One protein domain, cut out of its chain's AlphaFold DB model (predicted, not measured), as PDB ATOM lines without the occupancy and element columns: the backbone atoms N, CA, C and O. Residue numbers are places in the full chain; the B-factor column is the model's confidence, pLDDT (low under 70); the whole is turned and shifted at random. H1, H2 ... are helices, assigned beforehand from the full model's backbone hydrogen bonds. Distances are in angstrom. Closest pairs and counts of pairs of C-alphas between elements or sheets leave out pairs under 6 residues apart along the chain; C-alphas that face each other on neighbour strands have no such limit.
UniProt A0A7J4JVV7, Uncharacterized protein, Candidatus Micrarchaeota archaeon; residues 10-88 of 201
ATOM      1  N   GLY A  10      74.885 113.823  85.028       66.88
ATOM      2  CA  GLY A  10      75.843 114.726  85.679       66.88
ATOM      3  C   GLY A  10      77.062 114.009  86.283       66.88
ATOM      4  O   GLY A  10      78.161 114.558  86.281       66.88
ATOM      5  N   LYS A  11      76.909 112.755  86.732       68.88
ATOM      6  CA  LYS A  11      78.038 111.923  87.189       68.88
ATOM      7  C   LYS A  11      78.899 111.480  86.009       68.88
ATOM      8  O   LYS A  11      80.123 111.527  86.090       68.88
ATOM      9  N   ARG A  12      78.257 111.133  84.890       71.69
ATOM     10  CA  ARG A  12      78.932 110.780  83.640       71.69
ATOM     11  C   ARG A  12      79.771 111.943  83.109       71.69
ATOM     12  O   ARG A  12      80.941 111.739  82.808       71.69
ATOM     13  N   LEU A  13      79.218 113.156  83.066       72.69
ATOM     14  CA  LEU A  13      79.949 114.353  82.628       72.69
ATOM     15  C   LEU A  13      81.157 114.660  83.524       72.69
ATOM     16  O   LEU A  13      82.239 114.934  83.010       72.69
ATOM     17  N   GLY A  14      81.004 114.559  84.848       73.44
ATOM     18  CA  GLY A  14      82.116 114.753  85.783       73.44
ATOM     19  C   GLY A  14      83.235 113.726  85.596       73.44
ATOM     20  O   GLY A  14      84.400 114.107  85.490       73.44
ATOM     21  N   ASN A  15      82.892 112.438  85.478       76.62
ATOM     22  CA  ASN A  15      83.891 111.396  85.227       76.62
ATOM     23  C   ASN A  15      84.568 111.572  83.854       76.62
ATOM     24  O   ASN A  15      85.776 111.395  83.727       76.62
ATOM     25  N   MET A  16      83.821 111.999  82.831       76.94
ATOM     26  CA  MET A  16      84.387 112.311  81.517       76.94
ATOM     27  C   MET A  16      85.378 113.477  81.574       76.94
ATOM     28  O   MET A  16      86.456 113.366  80.996       76.94
ATOM     29  N   ALA A  17      85.063 114.561  82.287       78.12
ATOM     30  CA  ALA A  17      85.965 115.705  82.435       78.12
ATOM     31  C   ALA A  17      87.264 115.322  83.166       78.12
ATOM     32  O   ALA A  17      88.357 115.689  82.734       78.12
ATOM     33  N   VAL A  18      87.152 114.531  84.236       76.75
ATOM     34  CA  VAL A  18      88.305 113.994  84.974       76.75
ATOM     35  C   VAL A  18      89.142 113.069  84.120       76.75
ATOM     36  O   VAL A  18      90.351 113.258  84.026       76.75
ATOM     37  N   SER A  19      88.514 112.101  83.464       80.88
ATOM     38  CA  SER A  19      89.227 111.149  82.621       80.88
ATOM     39  C   SER A  19      89.873 111.847  81.423       80.88
ATOM     40  O   SER A  19      90.989 111.499  81.051       80.88
ATOM     41  N   TRP A  20      89.253 112.896  80.873       82.94
ATOM     42  CA  TRP A  20      89.862 113.740  79.845       82.94
ATOM     43  C   TRP A  20      91.088 114.505  80.355       82.94
ATOM     44  O   TRP A  20      92.133 114.454  79.708       82.94
ATOM     45  N   LEU A  21      91.008 115.157  81.525       81.19
ATOM     46  CA  LEU A  21      92.175 115.832  82.100       81.19
ATOM     47  C   LEU A  21      93.295 114.825  82.374       81.19
ATOM     48  O   LEU A  21      94.445 115.076  82.034       81.19
ATOM     49  N   MET A  22      92.967 113.662  82.936       81.25
ATOM     50  CA  MET A  22      93.950 112.615  83.199       81.25
ATOM     51  C   MET A  22      94.598 112.110  81.911       81.25
ATOM     52  O   MET A  22      95.818 111.979  81.879       81.25
ATOM     53  N   ARG A  23      93.840 111.899  80.826       84.88
ATOM     54  CA  ARG A  23      94.395 111.585  79.495       84.88
ATOM     55  C   ARG A  23      95.357 112.667  79.016       84.88
ATOM     56  O   ARG A  23      96.436 112.342  78.539       84.88
ATOM     57  N   LEU A  24      94.992 113.940  79.173       83.56
ATOM     58  CA  LEU A  24      95.840 115.066  78.779       83.56
ATOM     59  C   LEU A  24      97.141 115.123  79.595       83.56
ATOM     60  O   LEU A  24      98.200 115.415  79.047       83.56
ATOM     61  N   LEU A  25      97.066 114.851  80.901       81.25
ATOM     62  CA  LEU A  25      98.216 114.900  81.804       81.25
ATOM     63  C   LEU A  25      99.137 113.683  81.665       81.25
ATOM     64  O   LEU A  25     100.352 113.835  81.748       81.25
ATOM     65  N   THR A  26      98.567 112.495  81.460       81.81
ATOM     66  CA  THR A  26      99.301 111.217  81.454       81.81
ATOM     67  C   THR A  26      99.660 110.713  80.063       81.81
ATOM     68  O   THR A  26     100.562 109.892  79.930       81.81
ATOM     69  N   GLY A  27      98.942 111.148  79.026       82.06
ATOM     70  CA  GLY A  27      99.037 110.587  77.678       82.06
ATOM     71  C   GLY A  27      98.481 109.163  77.544       82.06
ATOM     72  O   GLY A  27      98.565 108.583  76.464       82.06
ATOM     73  N   LEU A  28      97.912 108.582  78.608       84.31
ATOM     74  CA  LEU A  28      97.380 107.220  78.594       84.31
ATOM     75  C   LEU A  28      95.929 107.214  78.084       84.31
ATOM     76  O   LEU A  28      95.133 108.041  78.533       84.31
ATOM     77  N   PRO A  29      95.527 106.270  77.209       80.19
ATOM     78  CA  PRO A  29      94.179 106.207  76.637       80.19
ATOM     79  C   PRO A  29      93.143 105.600  77.607       80.19
ATOM     80  O   PRO A  29      92.396 104.699  77.243       80.19
ATOM     81  N   LEU A  30      93.084 106.079  78.854       78.56
ATOM     82  CA  LEU A  30      92.238 105.518  79.920       78.56
ATOM     83  C   LEU A  30      90.834 106.112  79.915       78.56
ATOM     84  O   LEU A  30      90.672 107.329  79.906       78.56
ATOM     85  N   THR A  31      89.802 105.281  79.908       74.94
ATOM     86  CA  THR A  31      88.393 105.691  79.839       74.94
ATOM     87  C   THR A  31      87.769 105.940  81.200       74.94
ATOM     88  O   THR A  31      86.939 106.841  81.317       74.94
ATOM     89  N   ASP A  32      88.198 105.202  82.219       74.94
ATOM     90  CA  ASP A  32      87.786 105.391  83.602       74.94
ATOM     91  C   ASP A  32      89.003 105.422  84.532       74.94
ATOM     92  O   ASP A  32      89.607 104.407  84.876       74.94
ATOM     93  N   THR A  33      89.361 106.625  84.971       71.69
ATOM     94  CA  THR A  33      90.470 106.831  85.920       71.69
ATOM     95  C   THR A  33      90.034 106.807  87.384       71.69
ATOM     96  O   THR A  33      90.887 106.796  88.275       71.69
ATOM     97  N   GLN A  34      88.725 106.770  87.653       73.38
ATOM     98  CA  GLN A  34      88.166 106.840  89.004       73.38
ATOM     99  C   GLN A  34      87.885 105.463  89.616       73.38
ATOM    100  O   GLN A  34      87.586 105.380  90.808       73.38
ATOM    101  N   THR A  35      88.022 104.380  88.847       76.19
ATOM    102  CA  THR A  35      87.890 103.018  89.374       76.19
ATOM    103  C   THR A  35      88.993 102.680  90.382       76.19
ATOM    104  O   THR A  35      90.182 102.916  90.142       76.19
ATOM    105  N   GLY A  36      88.593 102.088  91.510       76.38
ATOM    106  CA  GLY A  36      89.503 101.509  92.503       76.38
ATOM    107  C   GLY A  36      89.949 100.080  92.174       76.38
ATOM    108  O   GLY A  36      90.833  99.550  92.841       76.38
ATOM    109  N   PHE A  37      89.362  99.441  91.155       83.56
ATOM    110  CA  PHE A  37      89.657  98.051  90.800       83.56
ATOM    111  C   PHE A  37      90.923  97.970  89.942       83.56
ATOM    112  O   PHE A  37      90.908  98.371  88.778       83.56
ATOM    113  N   ARG A  38      92.043  97.522  90.527       86.50
ATOM    114  CA  ARG A  38      93.372  97.555  89.891       86.50
ATOM    115  C   ARG A  38      94.230  96.372  90.312       86.50
ATOM    116  O   ARG A  38      94.189  95.956  91.465       86.50
ATOM    117  N   ALA A  39      95.040  95.881  89.380       88.75
ATOM    118  CA  ALA A  39      96.059  94.873  89.632       88.75
ATOM    119  C   ALA A  39      97.438  95.455  89.316       88.75
ATOM    120  O   ALA A  39      97.616  96.129  88.301       88.75
ATOM    121  N   PHE A  40      98.411  95.186  90.183       90.12
ATOM    122  CA  PHE A  40      99.784  95.654  90.027       90.12
ATOM    123  C   PHE A  40     100.720  94.458  89.933       90.12
ATOM    124  O   PHE A  40     100.599  93.501  90.701       90.12
ATOM    125  N   SER A  41     101.693  94.529  89.026       91.38
ATOM    126  CA  SER A  41     102.855  93.654  89.127       91.38
ATOM    127  C   SER A  41     103.641  94.008  90.390       91.38
ATOM    128  O   SER A  41     103.570  95.133  90.894       91.38
ATOM    129  N   ARG A  42     104.438  93.060  90.889       87.44
ATOM    130  CA  ARG A  42     105.319  93.305  92.038       87.44
ATOM    131  C   ARG A  42     106.204  94.537  91.826       87.44
ATOM    132  O   ARG A  42     106.384  95.319  92.750       87.44
ATOM    133  N   GLU A  43     106.724  94.711  90.614       87.31
ATOM    134  CA  GLU A  43     107.605  95.830  90.282       87.31
ATOM    135  C   GLU A  43     106.866  97.171  90.251       87.31
ATOM    136  O   GLU A  43     107.355  98.163  90.791       87.31
ATOM    137  N   ALA A  44     105.654  97.194  89.687       88.50
ATOM    138  CA  ALA A  44     104.809  98.385  89.682       88.50
ATOM    139  C   ALA A  44     104.400  98.788  91.107       88.50
ATOM    140  O   ALA A  44     104.450  99.966  91.451       88.50
ATOM    141  N   ALA A  45     104.066  97.813  91.957       88.50
ATOM    142  CA  ALA A  45     103.698  98.050  93.352       88.50
ATOM    143  C   ALA A  45     104.847  98.641  94.191       88.50
ATOM    144  O   ALA A  45     104.593  99.328  95.176       88.50
ATOM    145  N   LEU A  46     106.107  98.392  93.816       87.38
ATOM    146  CA  LEU A  46     107.265  98.992  94.489       87.38
ATOM    147  C   LEU A  46     107.520 100.432  94.061       87.38
ATOM    148  O   LEU A  46     107.956 101.244  94.876       87.38
ATOM    149  N   HIS A  47     107.259 100.725  92.792       85.38
ATOM    150  CA  HIS A  47     107.457 102.041  92.202       85.38
ATOM    151  C   HIS A  47     106.362 103.031  92.596       85.38
ATOM    152  O   HIS A  47     106.652 104.204  92.826       85.38
ATOM    153  N   ILE A  48     105.108 102.589  92.648       86.56
ATOM    154  CA  ILE A  48     103.965 103.460  92.920       86.56
ATOM    155  C   ILE A  48     103.932 103.807  94.411       86.56
ATOM    156  O   ILE A  48     103.865 102.928  95.269       86.56
ATOM    157  N   ASN A  49     103.935 105.105  94.709       80.81
ATOM    158  CA  ASN A  49     103.745 105.632  96.053       80.81
ATOM    159  C   ASN A  49     102.517 106.538  96.029       80.81
ATOM    160  O   ASN A  49     102.544 107.603  95.423       80.81
ATOM    161  N   VAL A  50     101.440 106.092  96.665       75.19
ATOM    162  CA  VAL A  50     100.250 106.916  96.870       75.19
ATOM    163  C   VAL A  50     100.379 107.578  98.232       75.19
ATOM    164  O   VAL A  50     100.603 106.884  99.223       75.19
ATOM    165  N   LEU A  51     100.256 108.903  98.272       66.75
ATOM    166  CA  LEU A  51     100.359 109.681  99.508       66.75
ATOM    167  C   LEU A  51      99.002 110.237  99.953       66.75
ATOM    168  O   LEU A  51      98.831 110.507 101.138       66.75
ATOM    169  N   SER A  52      98.045 110.403  99.034       65.75
ATOM    170  CA  SER A  52      96.705 110.900  99.354       65.75
ATOM    171  C   SER A  52      95.694 109.780  99.572       65.75
ATOM    172  O   SER A  52      95.524 108.893  98.731       65.75
ATOM    173  N   ASP A  53      94.926 109.899 100.654       56.47
ATOM    174  CA  ASP A  53      93.818 108.993 100.976       56.47
ATOM    175  C   ASP A  53      92.595 109.197 100.063       56.47
ATOM    176  O   ASP A  53      91.844 108.260  99.785       56.47
ATOM    177  N   TYR A  54      92.377 110.421  99.567       51.44
ATOM    178  CA  TYR A  54      91.145 110.794  98.854       51.44
ATOM    179  C   TYR A  54      91.260 110.712  97.331       51.44
ATOM    180  O   TYR A  54      90.275 110.431  96.648       51.44
ATOM    181  N   THR A  55      92.453 110.947  96.792       66.00
ATOM    182  CA  THR A  55      92.727 110.991  95.346       66.00
ATOM    183  C   THR A  55      93.635 109.857  94.889       66.00
ATOM    184  O   THR A  55      94.184 109.910  93.788       66.00
ATOM    185  N   TYR A  56      93.729 108.779  95.680       70.62
ATOM    186  CA  TYR A  56      94.581 107.625  95.384       70.62
ATOM    187  C   TYR A  56      94.382 107.073  93.969       70.62
ATOM    188  O   TYR A  56      95.333 106.630  93.318       70.62
ATOM    189  N   THR A  57      93.143 107.110  93.464       78.19
ATOM    190  CA  THR A  57      92.812 106.586  92.141       78.19
ATOM    191  C   THR A  57      93.509 107.379  91.038       78.19
ATOM    192  O   THR A  57      94.141 106.794  90.158       78.19
ATOM    193  N   GLN A  58      93.456 108.701  91.098       76.25
ATOM    194  CA  GLN A  58      94.105 109.568  90.121       76.25
ATOM    195  C   GLN A  58      95.620 109.567  90.313       76.25
ATOM    196  O   GLN A  58      96.352 109.433  89.334       76.25
ATOM    197  N   GLU A  59      96.086 109.626  91.561       78.88
ATOM    198  CA  GLU A  59      97.515 109.635  91.881       78.88
ATOM    199  C   GLU A  59      98.223 108.403  91.342       78.88
ATOM    200  O   GLU A  59      99.216 108.540  90.647       78.88
ATOM    201  N   THR A  60      97.675 107.206  91.554       85.56
ATOM    202  CA  THR A  60      98.271 105.967  91.026       85.56
ATOM    203  C   THR A  60      98.440 106.019  89.502       85.56
ATOM    204  O   THR A  60      99.448 105.560  88.972       85.56
ATOM    205  N   VAL A  61      97.442 106.539  88.780       86.00
ATOM    206  CA  VAL A  61      97.466 106.610  87.310       86.00
ATOM    207  C   VAL A  61      98.492 107.643  86.846       86.00
ATOM    208  O   VAL A  61      99.227 107.398  85.890       86.00
ATOM    209  N   LEU A  62      98.571 108.774  87.547       82.62
ATOM    210  CA  LEU A  62      99.554 109.820  87.291       82.62
ATOM    211  C   LEU A  62     100.983 109.328  87.564       82.62
ATOM    212  O   LEU A  62     101.862 109.516  86.730       82.62
ATOM    213  N   GLU A  63     101.189 108.644  88.688       85.62
ATOM    214  CA  GLU A  63     102.443 107.997  89.083       85.62
ATOM    215  C   GLU A  63     102.881 106.952  88.057       85.62
ATOM    216  O   GLU A  63     104.033 106.948  87.625       85.62
ATOM    217  N   ALA A  64     101.958 106.095  87.613       87.88
ATOM    218  CA  ALA A  64     102.243 105.093  86.595       87.88
ATOM    219  C   ALA A  64     102.681 105.734  85.271       87.88
ATOM    220  O   ALA A  64     103.628 105.258  84.647       87.88
ATOM    221  N   ALA A  65     102.046 106.837  84.868       87.06
ATOM    222  CA  ALA A  65     102.412 107.569  83.662       87.06
ATOM    223  C   ALA A  65     103.772 108.277  83.786       87.06
ATOM    224  O   ALA A  65     104.619 108.146  82.904       87.06
ATOM    225  N   GLU A  66     104.014 108.982  84.893       84.19
ATOM    226  CA  GLU A  66     105.272 109.698  85.153       84.19
ATOM    227  C   GLU A  66     106.464 108.730  85.229       84.19
ATOM    228  O   GLU A  66     107.548 109.029  84.721       84.19
ATOM    229  N   LYS A  67     106.248 107.537  85.798       86.44
ATOM    230  CA  LYS A  67     107.232 106.445  85.881       86.44
ATOM    231  C   LYS A  67     107.279 105.571  84.625       86.44
ATOM    232  O   LYS A  67     108.024 104.596  84.597       86.44
ATOM    233  N   LYS A  68     106.525 105.929  83.575       87.62
ATOM    234  CA  LYS A  68     106.471 105.227  82.280       87.62
ATOM    235  C   LYS A  68     106.165 103.729  82.413       87.62
ATOM    236  O   LYS A  68     106.688 102.911  81.657       87.62
ATOM    237  N   LEU A  69     105.326 103.363  83.379       89.06
ATOM    238  CA  LEU A  69     104.862 101.992  83.558       89.06
ATOM    239  C   LEU A  69     103.862 101.626  82.453       89.06
ATOM    240  O   LEU A  69     103.093 102.470  81.988       89.06
ATOM    241  N   SER A  70     103.829 100.353  82.049       88.19
ATOM    242  CA  SER A  70     102.806  99.871  81.120       88.19
ATOM    243  C   SER A  70     101.448  99.811  81.821       88.19
ATOM    244  O   SER A  70     101.291  99.082  82.804       88.19
ATOM    245  N   VAL A  71     100.459 100.532  81.298       88.62
ATOM    246  CA  VAL A  71      99.089 100.531  81.822       88.62
ATOM    247  C   VAL A  71      98.144 100.007  80.745       88.62
ATOM    248  O   VAL A  71      98.211 100.427  79.593       88.62
ATOM    249  N   THR A  72      97.260  99.081  81.111       87.88
ATOM    250  CA  THR A  72      96.213  98.545  80.230       87.88
ATOM    251  C   THR A  72      94.872  98.623  80.944       87.88
ATOM    252  O   THR A  72      94.754  98.219  82.099       87.88
ATOM    253  N   GLU A  73      93.865  99.160  80.257       85.62
ATOM    254  CA  GLU A  73      92.489  99.215  80.745       85.62
ATOM    255  C   GLU A  73      91.722  97.981  80.261       85.62
ATOM    256  O   GLU A  73      91.673  97.701  79.063       85.62
ATOM    257  N   VAL A  74      91.104  97.257  81.194       86.00
ATOM    258  CA  VAL A  74      90.173  96.169  80.880       86.00
ATOM    259  C   VAL A  74      88.754  96.734  80.979       86.00
ATOM    260  O   VAL A  74      88.416  97.305  82.017       86.00
ATOM    261  N   PRO A  75      87.918  96.627  79.930       80.06
ATOM    262  CA  PRO A  75      86.566  97.168  79.962       80.06
ATOM    263  C   PRO A  75      85.713  96.428  80.999       80.06
ATOM    264  O   PRO A  75      85.662  95.200  81.008       80.06
ATOM    265  N   VAL A  76      85.022  97.190  81.846       72.69
ATOM    266  CA  VAL A  76      84.088  96.673  82.853       72.69
ATOM    267  C   VAL A  76      82.741  97.370  82.674       72.69
ATOM    268  O   VAL A  76      82.695  98.583  82.463       72.69
ATOM    269  N   ASP A  77      81.648  96.613  82.758       72.25
ATOM    270  CA  ASP A  77      80.294  97.160  82.682       72.25
ATOM    271  C   ASP A  77      79.822  97.669  84.047       72.25
ATOM    272  O   ASP A  77      79.970  97.000  85.078       72.25
ATOM    273  N   PHE A  78      79.234  98.867  84.061       68.50
ATOM    274  CA  PHE A  78      78.687  99.451  85.279       68.50
ATOM    275  C   PHE A  78      77.360  98.769  85.624       68.50
ATOM    276  O   PHE A  78      76.406  98.853  84.857       68.50
ATOM    277  N   ARG A  79      77.277  98.138  86.802       70.00
ATOM    278  CA  ARG A  79      76.014  97.627  87.356       70.00
ATOM    279  C   ARG A  79      75.540  98.503  88.506       70.00
ATOM    280  O   ARG A  79      76.277  98.723  89.472       70.00
ATOM    281  N   LYS A  80      74.302  98.992  88.427       63.81
ATOM    282  CA  LYS A  80      73.685  99.776  89.501       63.81
ATOM    283  C   LYS A  80      73.523  98.919  90.762       63.81
ATOM    284  O   LYS A  80      72.995  97.812  90.721       63.81
ATOM    285  N   ARG A  81      73.992  99.433  91.902       64.75
ATOM    286  CA  ARG A  81      73.857  98.750  93.196       64.75
ATOM    287  C   ARG A  81      72.413  98.859  93.705       64.75
ATOM    288  O   ARG A  81      71.820  99.936  93.620       64.75
ATOM    289  N   ALA A  82      71.867  97.759  94.223       61.81
ATOM    290  CA  ALA A  82      70.467  97.654  94.652       61.81
ATOM    291  C   ALA A  82      70.122  98.502  95.896       61.81
ATOM    292  O   ALA A  82      68.980  98.909  96.065       61.81
ATOM    293  N   ASP A  83      71.108  98.813  96.738       62.94
ATOM    294  CA  ASP A  83      70.991  99.561  98.002       62.94
ATOM    295  C   ASP A  83      71.130 101.091  97.843       62.94
ATOM    296  O   ASP A  83      71.113 101.831  98.830       62.94
ATOM    297  N   GLY A  84      71.253 101.581  96.606       55.34
ATOM    298  CA  GLY A  84      71.448 102.996  96.308       55.34
ATOM    299  C   GLY A  84      72.886 103.477  96.555       55.34
ATOM    300  O   GLY A  84      73.585 103.097  97.491       55.34
ATOM    301  N   SER A  85      73.365 104.373  95.691       56.28
ATOM    302  CA  SER A  85      74.692 104.977  95.850       56.28
ATOM    303  C   SER A  85      74.654 106.047  96.945       56.28
ATOM    304  O   SER A  85      74.234 107.174  96.695       56.28
ATOM    305  N   ARG A  86      75.159 105.720  98.142       54.78
ATOM    306  CA  ARG A  86      75.360 106.680  99.253       54.78
ATOM    307  C   ARG A  86      76.439 107.733  98.971       54.78
ATOM    308  O   ARG A  86      76.627 108.649  99.761       54.78
ATOM    309  N   LEU A  87      77.172 107.593  97.863       57.09
ATOM    310  CA  LEU A  87      78.410 108.333  97.627       57.09
ATOM    311  C   LEU A  87      78.174 109.819  97.309       57.09
ATOM    312  O   LEU A  87      79.064 110.632  97.543       57.09
ATOM    313  N   ILE A  88      77.015 110.194  96.744       54.03
ATOM    314  CA  ILE A  88      76.747 111.573  96.297       54.03
ATOM    315  C   ILE A  88      75.240 111.867  96.332       54.03
ATOM    316  O   ILE A  88      74.497 111.310  95.520       54.03
TER     317      ILE A  88
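AT A GLANCE: This is residues 10 to 88 of the 201 residues of an uncharacterized protein of Candidatus Micrarchaeota archaeon (UniProt A0A7J4JVV7). A long helix, H1, has the shorter H3 alongside its last residues, and the small helix H2 sits crosswise near H3, on the side away from H1. A long link, residues 27 to 41, joins H1 to H2 and a short one joins H2 to H3; after H3 the stretch of residues 67 to 88, with no named element, runs back along the long axis, and its residues 77 to 87 stick out. The printed part has 79 residues with three named helices, H1, H2 and H3 in chain order, and no named strand; its class is all helix, though under half of the residues are in named elements. It is only just compact, close to loose, with a radius of gyration of the C-alphas of 13.5 A, and only just elongated, spanning 37 by 25 by 24 A.

IN THESE COORDINATES: H1, residues 10 to 26, begins at C-alpha 10 (75.843, 114.726, 85.679) and is 24.1 A long. H3, residues 56 to 66, is 14.9 A long and ends at C-alpha 66 (105.272, 109.698, 85.153). H2, residues 42 to 47, is 9.0 A long.

HOW THE PARTS SIT: H1 touches H3 with residues 22 to 26 alone; their closest C-alphas, those of Thr 26 and Ala 65, are 5.3 A apart. They run the same way at a shallow tilt of 26 degrees. H2 and H3 are close but not clearly touching, with the closest C-alphas, those of Ala 44 and Ala 64, 7.8 A apart. Their lines are about perpendicular, at 88 degrees. H1 and H2 are apart. Every O i to N i+4 pair is within hydrogen-bond range in H1 and H2, and 6 of 7 are in H3.

THE WHOLE: The two C-alphas farthest apart, those of Lys 68 and Asp 83, are 39.2 A apart. The printed part has no cut. The link from H1 to H2 is long, with 15 residues, and that from H2 to H3 is short, with 8. The mean pLDDT of the printed part is 77.3; residues 10 to 11, 51 to 55, 78 and 80 to 88 are under 70.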